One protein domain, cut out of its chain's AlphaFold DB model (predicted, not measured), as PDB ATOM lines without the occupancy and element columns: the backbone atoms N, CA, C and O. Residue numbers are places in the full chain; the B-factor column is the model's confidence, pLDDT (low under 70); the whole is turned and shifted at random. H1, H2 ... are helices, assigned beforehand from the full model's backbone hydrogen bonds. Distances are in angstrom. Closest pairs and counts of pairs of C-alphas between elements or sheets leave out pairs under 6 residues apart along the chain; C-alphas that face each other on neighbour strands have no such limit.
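What this domain is: This is residues 615 to 649 and 657 to 699 of the 1213 residues of the protein "Non-specific serine/threonine protein kinase" of Oryctes borbonicus (UniProt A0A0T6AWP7). Two helices running opposite ways, H2 and H5, overlap only near their first turns and together make the long axis of an elongated shape, with the shorter helices H1, H3 and H4 set crosswise around the middle of it. H4 crosses H2, H1 crosses H5, and H3 sits loosely near H1 and H2, while residues 641 to 646, of which 641 to 644 belong to H2, stick out at one end. The printed part has 78 residues with five named helices, H1 to H5 in chain order, and no named strand; its class is all helix. The whole is compact, with a radius of gyration of the C-alphas of 13.2 A, and the C-alphas span 46 by 24 by 24 A.

How they stand to each other: Start at H1, residues 615 to 622, and look for H5, residues 686 to 699: they touch at a steep tilt of 61 degrees, with the C-alphas of Val 621 and His 693 closest at 5.6 A. H2, residues 626 to 644, is close to H1 but not clearly touching; their closest C-alphas, Val 620 and Ile 626, are 6.7 A apart. With residues 626 to 630 alone H2 touches H5, at a shallow tilt of 15 degrees, opposite ways; the closest C-alphas, Leu 630 and Asp 686, are 7.0 A apart. H3, residues 660 to 671, touches no helix: its closest C-alphas to H1 are Val 616 and Leu 669, 6.1 A apart, and to H2 they are Phe 629 and Leu 662, 6.6 A apart. H3 and H5 are apart. Then find H4, residues 676 to 684, which touches H2 at residues 630 to 637 alone, at a steep tilt of 57 degrees; the C-alphas of Leu 633 and Glu 679 are closest at 6.6 A. H4 and H5 meet only through their link. The helix packing is mostly crossed, but only just: 1 of 3 touching pairs is at a shallow tilt. In H1, H2, H3 and H4 every O i to N i+4 pair is within hydrogen-bond range; in H5, 9 of 10 are.

Where its parts are: Find C-alpha 615 at (30.858, 55.239, -9.241), where H1 begins its 10.7 A. H2 begins with C-alpha 626 at (41.130, 44.487, -5.799) and runs 26.9 A to residue 644. H3 measures 16.9 A and H4 12.7 A. H5 runs 20.3 A to C-alpha 699 at (48.064, 56.736, 2.330).

The domain as a whole: The two C-alphas farthest apart, those of Gly 646 and Ala 699, are 46.1 A apart. Residues 650 to 656 are not printed, and C-alphas 649 and 657 stand 17.3 A apart across the cut, which lies in the link from H2 to H3. The links H1 to H2, H3 to H4 and H4 to H5 are tight. The mean pLDDT of the printed part is 77.6; look for values under 70 at residues 643 to 649, 657 to 660 and 698 to 699.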
ATOM      1  N   PRO A 615      31.119  56.067 -10.418       85.06
ATOM      2  CA  PRO A 615      30.858  55.239  -9.241       85.06
ATOM      3  C   PRO A 615      31.395  53.805  -9.361       85.06
ATOM      4  O   PRO A 615      31.776  53.226  -8.348       85.06
ATOM      5  N   VAL A 616      31.469  53.226 -10.567       85.31
ATOM      6  CA  VAL A 616      32.089  51.903 -10.781       85.31
ATOM      7  C   VAL A 616      33.591  51.998 -10.516       85.31
ATOM      8  O   VAL A 616      34.130  51.228  -9.723       85.31
ATOM      9  N   TYR A 617      34.254  52.991 -11.116       86.94
ATOM     10  CA  TYR A 617      35.697  53.195 -10.985       86.94
ATOM     11  C   TYR A 617      36.132  53.446  -9.531       86.94
ATOM     12  O   TYR A 617      37.013  52.751  -9.021       86.94
ATOM     13  N   ASP A 618      35.490  54.387  -8.829       84.44
ATOM     14  CA  ASP A 618      35.875  54.727  -7.453       84.44
ATOM     15  C   ASP A 618      35.616  53.570  -6.465       84.44
ATOM     16  O   ASP A 618      36.402  53.387  -5.532       84.44
ATOM     17  N   ASN A 619      34.572  52.753  -6.672       82.81
ATOM     18  CA  ASN A 619      34.322  51.560  -5.852       82.81
ATOM     19  C   ASN A 619      35.360  50.453  -6.100       82.81
ATOM     20  O   ASN A 619      35.848  49.863  -5.138       82.81
ATOM     21  N   VAL A 620      35.739  50.192  -7.358       84.25
ATOM     22  CA  VAL A 620      36.777  49.197  -7.694       84.25
ATOM     23  C   VAL A 620      38.133  49.601  -7.107       84.25
ATOM     24  O   VAL A 620      38.798  48.782  -6.480       84.25
ATOM     25  N   VAL A 621      38.523  50.874  -7.236       83.56
ATOM     26  CA  VAL A 621      39.814  51.378  -6.737       83.56
ATOM     27  C   VAL A 621      39.900  51.376  -5.202       83.56
ATOM     28  O   VAL A 621      40.982  51.157  -4.653       83.56
ATOM     29  N   ARG A 622      38.783  51.603  -4.494       80.94
ATOM     30  CA  ARG A 622      38.723  51.593  -3.018       80.94
ATOM     31  C   ARG A 622      38.579  50.194  -2.401       80.94
ATOM     32  O   ARG A 622      38.755  50.063  -1.193       80.94
ATOM     33  N   HIS A 623      38.244  49.156  -3.169       82.00
ATOM     34  CA  HIS A 623      37.968  47.839  -2.589       82.00
ATOM     35  C   HIS A 623      39.255  47.129  -2.113       82.00
ATOM     36  O   HIS A 623      40.172  46.964  -2.917       82.00
ATOM     37  N   PRO A 624      39.340  46.642  -0.856       76.06
ATOM     38  CA  PRO A 624      40.576  46.076  -0.292       76.06
ATOM     39  C   PRO A 624      41.060  44.795  -0.993       76.06
ATOM     40  O   PRO A 624      42.249  44.489  -0.977       76.06
ATOM     41  N   GLU A 625      40.162  44.046  -1.639       80.69
ATOM     42  CA  GLU A 625      40.484  42.799  -2.352       80.69
ATOM     43  C   GLU A 625      40.594  42.999  -3.882       80.69
ATOM     44  O   GLU A 625      40.200  42.121  -4.652       80.69
ATOM     45  N   ILE A 626      41.101  44.150  -4.356       82.56
ATOM     46  CA  ILE A 626      41.130  44.487  -5.799       82.56
ATOM     47  C   ILE A 626      41.812  43.413  -6.668       82.56
ATOM     48  O   ILE A 626      41.371  43.149  -7.785       82.56
ATOM     49  N   ASN A 627      42.855  42.751  -6.152       81.75
ATOM     50  CA  ASN A 627      43.577  41.706  -6.882       81.75
ATOM     51  C   ASN A 627      42.667  40.507  -7.184       81.75
ATOM     52  O   ASN A 627      42.525  40.120  -8.340       81.75
ATOM     53  N   ALA A 628      41.987  39.983  -6.159       81.19
ATOM     54  CA  ALA A 628      41.058  38.864  -6.299       81.19
ATOM     55  C   ALA A 628      39.832  39.229  -7.155       81.19
ATOM     56  O   ALA A 628      39.306  38.380  -7.875       81.19
ATOM     57  N   PHE A 629      39.400  40.494  -7.122       82.94
ATOM     58  CA  PHE A 629      38.346  41.008  -7.996       82.94
ATOM     59  C   PHE A 629      38.763  41.008  -9.477       82.94
ATOM     60  O   PHE A 629      38.060  40.438 -10.312       82.94
ATOM     61  N   LEU A 630      39.923  41.581  -9.810       83.19
ATOM     62  CA  LEU A 630      40.431  41.639 -11.187       83.19
ATOM     63  C   LEU A 630      40.760  40.242 -11.742       83.19
ATOM     64  O   LEU A 630      40.497  39.964 -12.911       83.19
ATOM     65  N   ASP A 631      41.261  39.329 -10.906       82.31
ATOM     66  CA  ASP A 631      41.523  37.941 -11.307       82.31
ATOM     67  C   ASP A 631      40.221  37.143 -11.533       82.31
ATOM     68  O   ASP A 631      40.179  36.245 -12.376       82.31
ATOM     69  N   ASN A 632      39.129  37.498 -10.844       81.69
ATOM     70  CA  ASN A 632      37.788  36.969 -11.111       81.69
ATOM     71  C   ASN A 632      37.223  37.511 -12.441       81.69
ATOM     72  O   ASN A 632      36.737  36.728 -13.255       81.69
ATOM     73  N   LEU A 633      37.377  38.811 -12.729       82.12
ATOM     74  CA  LEU A 633      37.006  39.381 -14.033       82.12
ATOM     75  C   LEU A 633      37.766  38.715 -15.195       82.12
ATOM     76  O   LEU A 633      37.150  38.361 -16.198       82.12
ATOM     77  N   LYS A 634      39.071  38.445 -15.044       83.38
ATOM     78  CA  LYS A 634      39.848  37.684 -16.043       83.38
ATOM     79  C   LYS A 634      39.285  36.275 -16.264       83.38
ATOM     80  O   LYS A 634      39.118  35.872 -17.410       83.38
ATOM     81  N   LYS A 635      38.919  35.551 -15.197       79.69
ATOM     82  CA  LYS A 635      38.268  34.226 -15.303       79.69
ATOM     83  C   LYS A 635      36.895  34.301 -15.984       79.69
ATOM     84  O   LYS A 635      36.612  33.468 -16.840       79.69
ATOM     85  N   ARG A 636      36.073  35.312 -15.662       77.38
ATOM     86  CA  ARG A 636      34.790  35.586 -16.345       77.38
ATOM     87  C   ARG A 636      34.995  35.851 -17.836       77.38
ATOM     88  O   ARG A 636      34.259  35.290 -18.641       77.38
ATOM     89  N   LYS A 637      36.012  36.635 -18.210       81.44
ATOM     90  CA  LYS A 637      36.362  36.875 -19.613       81.44
ATOM     91  C   LYS A 637      36.800  35.593 -20.320       81.44
ATOM     92  O   LYS A 637      36.189  35.233 -21.314       81.44
ATOM     93  N   SER A 638      37.764  34.846 -19.778       78.62
ATOM     94  CA  SER A 638      38.198  33.585 -20.398       78.62
ATOM     95  C   SER A 638      37.056  32.573 -20.538       78.62
ATOM     96  O   SER A 638      37.022  31.827 -21.509       78.62
ATOM     97  N   ALA A 639      36.086  32.566 -19.617       72.69
ATOM     98  CA  ALA A 639      34.869  31.774 -19.771       72.69
ATOM     99  C   ALA A 639      33.980  32.261 -20.931       72.69
ATOM    100  O   ALA A 639      33.488  31.423 -21.684       72.69
ATOM    101  N   ARG A 640      33.810  33.582 -21.113       79.44
ATOM    102  CA  ARG A 640      33.134  34.164 -22.291       79.44
ATOM    103  C   ARG A 640      33.849  33.764 -23.588       79.44
ATOM    104  O   ARG A 640      33.204  33.203 -24.465       79.44
ATOM    105  N   ASP A 641      35.169  33.926 -23.659       76.69
ATOM    106  CA  ASP A 641      35.981  33.584 -24.839       76.69
ATOM    107  C   ASP A 641      35.897  32.072 -25.191       76.69
ATOM    108  O   ASP A 641      35.871  31.677 -26.360       76.69
ATOM    109  N   ILE A 642      35.819  31.191 -24.184       73.69
ATOM    110  CA  ILE A 642      35.628  29.737 -24.364       73.69
ATOM    111  C   ILE A 642      34.225  29.412 -24.909       73.69
ATOM    112  O   ILE A 642      34.092  28.536 -25.766       73.69
ATOM    113  N   ILE A 643      33.196  30.131 -24.449       69.25
ATOM    114  CA  ILE A 643      31.812  29.988 -24.926       69.25
ATOM    115  C   ILE A 643      31.685  30.498 -26.371       69.25
ATOM    116  O   ILE A 643      31.134  29.789 -27.212       69.25
ATOM    117  N   GLU A 644      32.243  31.668 -26.692       67.75
ATOM    118  CA  GLU A 644      32.239  32.229 -28.053       67.75
ATOM    119  C   GLU A 644      33.063  31.386 -29.044       67.75
ATOM    120  O   GLU A 644      32.700  31.282 -30.214       67.75
ATOM    121  N   SER A 645      34.118  30.704 -28.581       69.62
ATOM    122  CA  SER A 645      34.876  29.727 -29.386       69.62
ATOM    123  C   SER A 645      34.254  28.320 -29.449       69.62
ATOM    124  O   SER A 645      34.859  27.407 -30.017       69.62
ATOM    125  N   GLY A 646      33.048  28.125 -28.899       62.97
ATOM    126  CA  GLY A 646      32.245  26.910 -29.073       62.97
ATOM    127  C   GLY A 646      32.737  25.668 -28.320       62.97
ATOM    128  O   GLY A 646      32.395  24.550 -28.708       62.97
ATOM    129  N   LYS A 647      33.547  25.822 -27.262       62.91
ATOM    130  CA  LYS A 647      34.084  24.691 -26.479       62.91
ATOM    131  C   LYS A 647      33.260  24.421 -25.206       62.91
ATOM    132  O   LYS A 647      32.835  25.367 -24.545       62.91
ATOM    133  N   PRO A 648      33.049  23.147 -24.817       54.16
ATOM    134  CA  PRO A 648      32.265  22.802 -23.631       54.16
ATOM    135  C   PRO A 648      32.970  23.188 -22.320       54.16
ATOM    136  O   PRO A 648      34.195  23.141 -22.202       54.16
ATOM    137  N   ILE A 649      32.166  23.552 -21.319       55.69
ATOM    138  CA  ILE A 649      32.600  24.157 -20.053       55.69
ATOM    139  C   ILE A 649      33.183  23.097 -19.091       55.69
ATOM    140  O   ILE A 649      32.487  22.125 -18.777       55.69
ATOM    141  N   GLY A 657      36.087  29.703  -5.257       49.59
ATOM    142  CA  GLY A 657      37.019  30.623  -4.585       49.59
ATOM    143  C   GLY A 657      36.514  32.056  -4.373       49.59
ATOM    144  O   GLY A 657      37.318  32.935  -4.076       49.59
ATOM    145  N   ILE A 658      35.222  32.342  -4.583       55.41
ATOM    146  CA  ILE A 658      34.699  33.719  -4.517       55.41
ATOM    147  C   ILE A 658      34.187  34.036  -3.105       55.41
ATOM    148  O   ILE A 658      33.085  33.620  -2.732       55.41
ATOM    149  N   THR A 659      34.958  34.831  -2.357       62.62
ATOM    150  CA  THR A 659      34.580  35.395  -1.051       62.62
ATOM    151  C   THR A 659      33.218  36.101  -1.117       62.62
ATOM    152  O   THR A 659      32.868  36.734  -2.119       62.62
ATOM    153  N   SER A 660      32.425  36.029  -0.044       67.81
ATOM    154  CA  SER A 660      31.085  36.640   0.007       67.81
ATOM    155  C   SER A 660      31.100  38.173  -0.139       67.81
ATOM    156  O   SER A 660      30.112  38.745  -0.602       67.81
ATOM    157  N   SER A 661      32.224  38.824   0.185       73.25
ATOM    158  CA  SER A 661      32.541  40.225  -0.132       73.25
ATOM    159  C   SER A 661      32.462  40.502  -1.636       73.25
ATOM    160  O   SER A 661      31.698  41.361  -2.073       73.25
ATOM    161  N   LEU A 662      33.196  39.725  -2.437       74.75
ATOM    162  CA  LEU A 662      33.315  39.905  -3.882       74.75
ATOM    163  C   LEU A 662      31.986  39.675  -4.611       74.75
ATOM    164  O   LEU A 662      31.687  40.424  -5.535       74.75
ATOM    165  N   LYS A 663      31.152  38.720  -4.165       72.81
ATOM    166  CA  LYS A 663      29.799  38.519  -4.732       72.81
ATOM    167  C   LYS A 663      28.873  39.714  -4.476       72.81
ATOM    168  O   LYS A 663      28.116  40.107  -5.360       72.81
ATOM    169  N   LYS A 664      28.942  40.311  -3.279       76.62
ATOM    170  CA  LYS A 664      28.188  41.533  -2.947       76.62
ATOM    171  C   LYS A 664      28.695  42.739  -3.738       76.62
ATOM    172  O   LYS A 664      27.889  43.557  -4.166       76.62
ATOM    173  N   LEU A 665      30.008  42.834  -3.959       77.69
ATOM    174  CA  LEU A 665      30.600  43.885  -4.786       77.69
ATOM    175  C   LEU A 665      30.164  43.764  -6.253       77.69
ATOM    176  O   LEU A 665      29.719  44.761  -6.807       77.69
ATOM    177  N   THR A 666      30.250  42.579  -6.869       75.88
ATOM    178  CA  THR A 666      29.840  42.389  -8.274       75.88
ATOM    179  C   THR A 666      28.372  42.741  -8.485       75.88
ATOM    180  O   THR A 666      28.088  43.552  -9.356       75.88
ATOM    181  N   HIS A 667      27.462  42.247  -7.635       77.56
ATOM    182  CA  HIS A 667      26.029  42.561  -7.738       77.56
ATOM    183  C   HIS A 667      25.763  44.071  -7.619       77.56
ATOM    184  O   HIS A 667      25.040  44.653  -8.421       77.56
ATOM    185  N   ARG A 668      26.421  44.738  -6.660       79.31
ATOM    186  CA  ARG A 668      26.310  46.189  -6.471       79.31
ATOM    187  C   ARG A 668      26.882  46.988  -7.646       79.31
ATOM    188  O   ARG A 668      26.397  48.074  -7.936       79.31
ATOM    189  N   LEU A 669      27.928  46.497  -8.311       80.81
ATOM    190  CA  LEU A 669      28.479  47.145  -9.504       80.81
ATOM    191  C   LEU A 669      27.582  46.921 -10.731       80.81
ATOM    192  O   LEU A 669      27.400  47.854 -11.510       80.81
ATOM    193  N   GLU A 670      26.983  45.736 -10.873       81.44
ATOM    194  CA  GLU A 670      25.979  45.421 -11.901       81.44
ATOM    195  C   GLU A 670      24.738  46.334 -11.744       81.44
ATOM    196  O   GLU A 670      24.348  46.984 -12.713       81.44
ATOM    197  N   GLU A 671      24.218  46.532 -10.522       79.25
ATOM    198  CA  GLU A 671      23.159  47.518 -10.198       79.25
ATOM    199  C   GLU A 671      23.523  48.972 -10.563       79.25
ATOM    200  O   GLU A 671      22.661  49.761 -10.941       79.25
ATOM    201  N   ILE A 672      24.805  49.338 -10.454       80.56
ATOM    202  CA  ILE A 672      25.333  50.678 -10.765       80.56
ATOM    203  C   ILE A 672      25.593  50.858 -12.283       80.56
ATOM    204  O   ILE A 672      25.938  51.954 -12.730       80.56
ATOM    205  N   GLY A 673      25.389  49.816 -13.099       76.12
ATOM    206  CA  GLY A 673      25.520  49.864 -14.559       76.12
ATOM    207  C   GLY A 673      26.819  49.267 -15.115       76.12
ATOM    208  O   GLY A 673      27.259  49.650 -16.200       76.12
ATOM    209  N   MET A 674      27.460  48.341 -14.397       79.94
ATOM    210  CA  MET A 674      28.591  47.569 -14.921       79.94
ATOM    211  C   MET A 674      28.129  46.609 -16.030       79.94
ATOM    212  O   MET A 674      27.409  45.648 -15.783       79.94
ATOM    213  N   THR A 675      28.577  46.856 -17.262       83.88
ATOM    214  CA  THR A 675      28.331  45.987 -18.425       83.88
ATOM    215  C   THR A 675      29.553  45.123 -18.747       83.88
ATOM    216  O   THR A 675      30.669  45.430 -18.326       83.88
ATOM    217  N   GLN A 676      29.378  44.077 -19.561       81.25
ATOM    218  CA  GLN A 676      30.479  43.207 -20.006       81.25
ATOM    219  C   GLN A 676      31.624  43.991 -20.676       81.25
ATOM    220  O   GLN A 676      32.788  43.742 -20.378       81.25
ATOM    221  N   LYS A 677      31.308  45.017 -21.484       80.38
ATOM    222  CA  LYS A 677      32.316  45.915 -22.079       80.38
ATOM    223  C   LYS A 677      33.103  46.700 -21.020       80.38
ATOM    224  O   LYS A 677      34.299  46.913 -21.179       80.38
ATOM    225  N   ILE A 678      32.458  47.092 -19.917       83.19
ATOM    226  CA  ILE A 678      33.121  47.768 -18.790       83.19
ATOM    227  C   ILE A 678      34.031  46.798 -18.018       83.19
ATOM    228  O   ILE A 678      35.102  47.218 -17.585       83.19
ATOM    229  N   GLU A 679      33.681  45.508 -17.893       82.38
ATOM    230  CA  GLU A 679      34.631  44.497 -17.392       82.38
ATOM    231  C   GLU A 679      35.894  44.458 -18.264       82.38
ATOM    232  O   GLU A 679      37.006  44.481 -17.741       82.38
ATOM    233  N   ASP A 680      35.731  44.455 -19.590       84.19
ATOM    234  CA  ASP A 680      36.844  44.397 -20.538       84.19
ATOM    235  C   ASP A 680      37.739  45.648 -20.479       84.19
ATOM    236  O   ASP A 680      38.967  45.527 -20.503       84.19
ATOM    237  N   TYR A 681      37.157  46.838 -20.293       86.06
ATOM    238  CA  TYR A 681      37.918  48.072 -20.055       86.06
ATOM    239  C   TYR A 681      38.668  48.062 -18.712       86.06
ATOM    240  O   TYR A 681      39.813  48.511 -18.642       86.06
ATOM    241  N   LEU A 682      38.075  47.514 -17.647       84.25
ATOM    242  CA  LEU A 682      38.749  47.375 -16.350       84.25
ATOM    243  C   LEU A 682      39.886  46.342 -16.393       84.25
ATOM    244  O   LEU A 682      40.906  46.543 -15.739       84.25
ATOM    245  N   ILE A 683      39.754  45.282 -17.199       84.50
ATOM    246  CA  ILE A 683      40.840  44.327 -17.469       84.50
ATOM    247  C   ILE A 683      41.971  45.001 -18.263       84.50
ATOM    248  O   ILE A 683      43.138  44.772 -17.953       84.50
ATOM    249  N   ALA A 684      41.665  45.877 -19.227       83.31
ATOM    250  CA  ALA A 684      42.687  46.661 -19.932       83.31
ATOM    251  C   ALA A 684      43.421  47.657 -19.007       83.31
ATOM    252  O   ALA A 684      44.617  47.897 -19.174       83.31
ATOM    253  N   MET A 685      42.738  48.201 -17.993       86.00
ATOM    254  CA  MET A 685      43.331  49.071 -16.965       86.00
ATOM    255  C   MET A 685      43.991  48.318 -15.785       86.00
ATOM    256  O   MET A 685      44.546  48.967 -14.897       86.00
ATOM    257  N   ASP A 686      43.974  46.980 -15.750       83.62
ATOM    258  CA  ASP A 686      44.495  46.126 -14.662       83.62
ATOM    259  C   ASP A 686      45.867  46.556 -14.078       83.62
ATOM    260  O   ASP A 686      45.949  46.742 -12.856       83.62
ATOM    261  N   PRO A 687      46.936  46.793 -14.875       81.31
ATOM    262  CA  PRO A 687      48.239  47.200 -14.333       81.31
ATOM    263  C   PRO A 687      48.238  48.606 -13.711       81.31
ATOM    264  O   PRO A 687      49.011  48.869 -12.785       81.31
ATOM    265  N   ILE A 688      47.367  49.504 -14.182       82.19
ATOM    266  CA  ILE A 688      47.211  50.864 -13.653       82.19
ATOM    267  C   ILE A 688      46.414  50.810 -12.342       82.19
ATOM    268  O   ILE A 688      46.869  51.313 -11.313       82.19
ATOM    269  N   LEU A 689      45.266  50.122 -12.339       85.06
ATOM    270  CA  LEU A 689      44.374  49.996 -11.180       85.06
ATOM    271  C   LEU A 689      45.074  49.383  -9.960       85.06
ATOM    272  O   LEU A 689      44.949  49.911  -8.853       85.06
ATOM    273  N   ARG A 690      45.862  48.312 -10.148       84.69
ATOM    274  CA  ARG A 690      46.608  47.670  -9.046       84.69
ATOM    275  C   ARG A 690      47.655  48.597  -8.424       84.69
ATOM    276  O   ARG A 690      47.819  48.593  -7.202       84.69
ATOM    277  N   LYS A 691      48.338  49.417  -9.233       82.00
ATOM    278  CA  LYS A 691      49.292  50.422  -8.736       82.00
ATOM    279  C   LYS A 691      48.572  51.537  -7.971       82.00
ATOM    280  O   LYS A 691      48.913  51.771  -6.813       82.00
ATOM    281  N   ILE A 692      47.529  52.142  -8.547       82.69
ATOM    282  CA  ILE A 692      46.739  53.204  -7.895       82.69
ATOM    283  C   ILE A 692      46.193  52.735  -6.538       82.69
ATOM    284  O   ILE A 692      46.305  53.456  -5.543       82.69
ATOM    285  N   HIS A 693      45.658  51.513  -6.468       83.31
ATOM    286  CA  HIS A 693      45.176  50.926  -5.218       83.31
ATOM    287  C   HIS A 693      46.293  50.786  -4.169       83.31
ATOM    288  O   HIS A 693      46.134  51.243  -3.037       83.31
ATOM    289  N   LYS A 694      47.460  50.239  -4.548       79.94
ATOM    290  CA  LYS A 694      48.625  50.108  -3.653       79.94
ATOM    291  C   LYS A 694      49.080  51.461  -3.084       79.94
ATOM    292  O   LYS A 694      49.450  51.536  -1.913       79.94
ATOM    293  N   HIS A 695      49.024  52.530  -3.883       73.62
ATOM    294  CA  HIS A 695      49.328  53.885  -3.417       73.62
ATOM    295  C   HIS A 695      48.257  54.437  -2.458       73.62
ATOM    296  O   HIS A 695      48.621  54.998  -1.426       73.62
ATOM    297  N   LYS A 696      46.959  54.234  -2.730       73.75
ATOM    298  CA  LYS A 696      45.867  54.694  -1.845       73.75
ATOM    299  C   LYS A 696      45.855  53.984  -0.487       73.75
ATOM    300  O   LYS A 696      45.815  54.661   0.537       73.75
ATOM    301  N   VAL A 697      46.013  52.659  -0.453       73.56
ATOM    302  CA  VAL A 697      46.114  51.896   0.811       73.56
ATOM    303  C   VAL A 697      47.318  52.357   1.649       73.56
ATOM    304  O   VAL A 697      47.215  52.488   2.868       73.56
ATOM    305  N   SER A 698      48.445  52.691   1.006       67.94
ATOM    306  CA  SER A 698      49.622  53.250   1.690       67.94
ATOM    307  C   SER A 698      49.396  54.652   2.280       67.94
ATOM    308  O   SER A 698      50.170  55.041   3.154       67.94
ATOM    309  N   ALA A 699      48.404  55.412   1.804       64.25
ATOM    310  CA  ALA A 699      48.064  56.736   2.330       64.25
ATOM    311  C   ALA A 699      47.067  56.638   3.500       64.25
ATOM    312  O   ALA A 699      47.285  57.237   4.552       64.25
TER     313      ALA A 699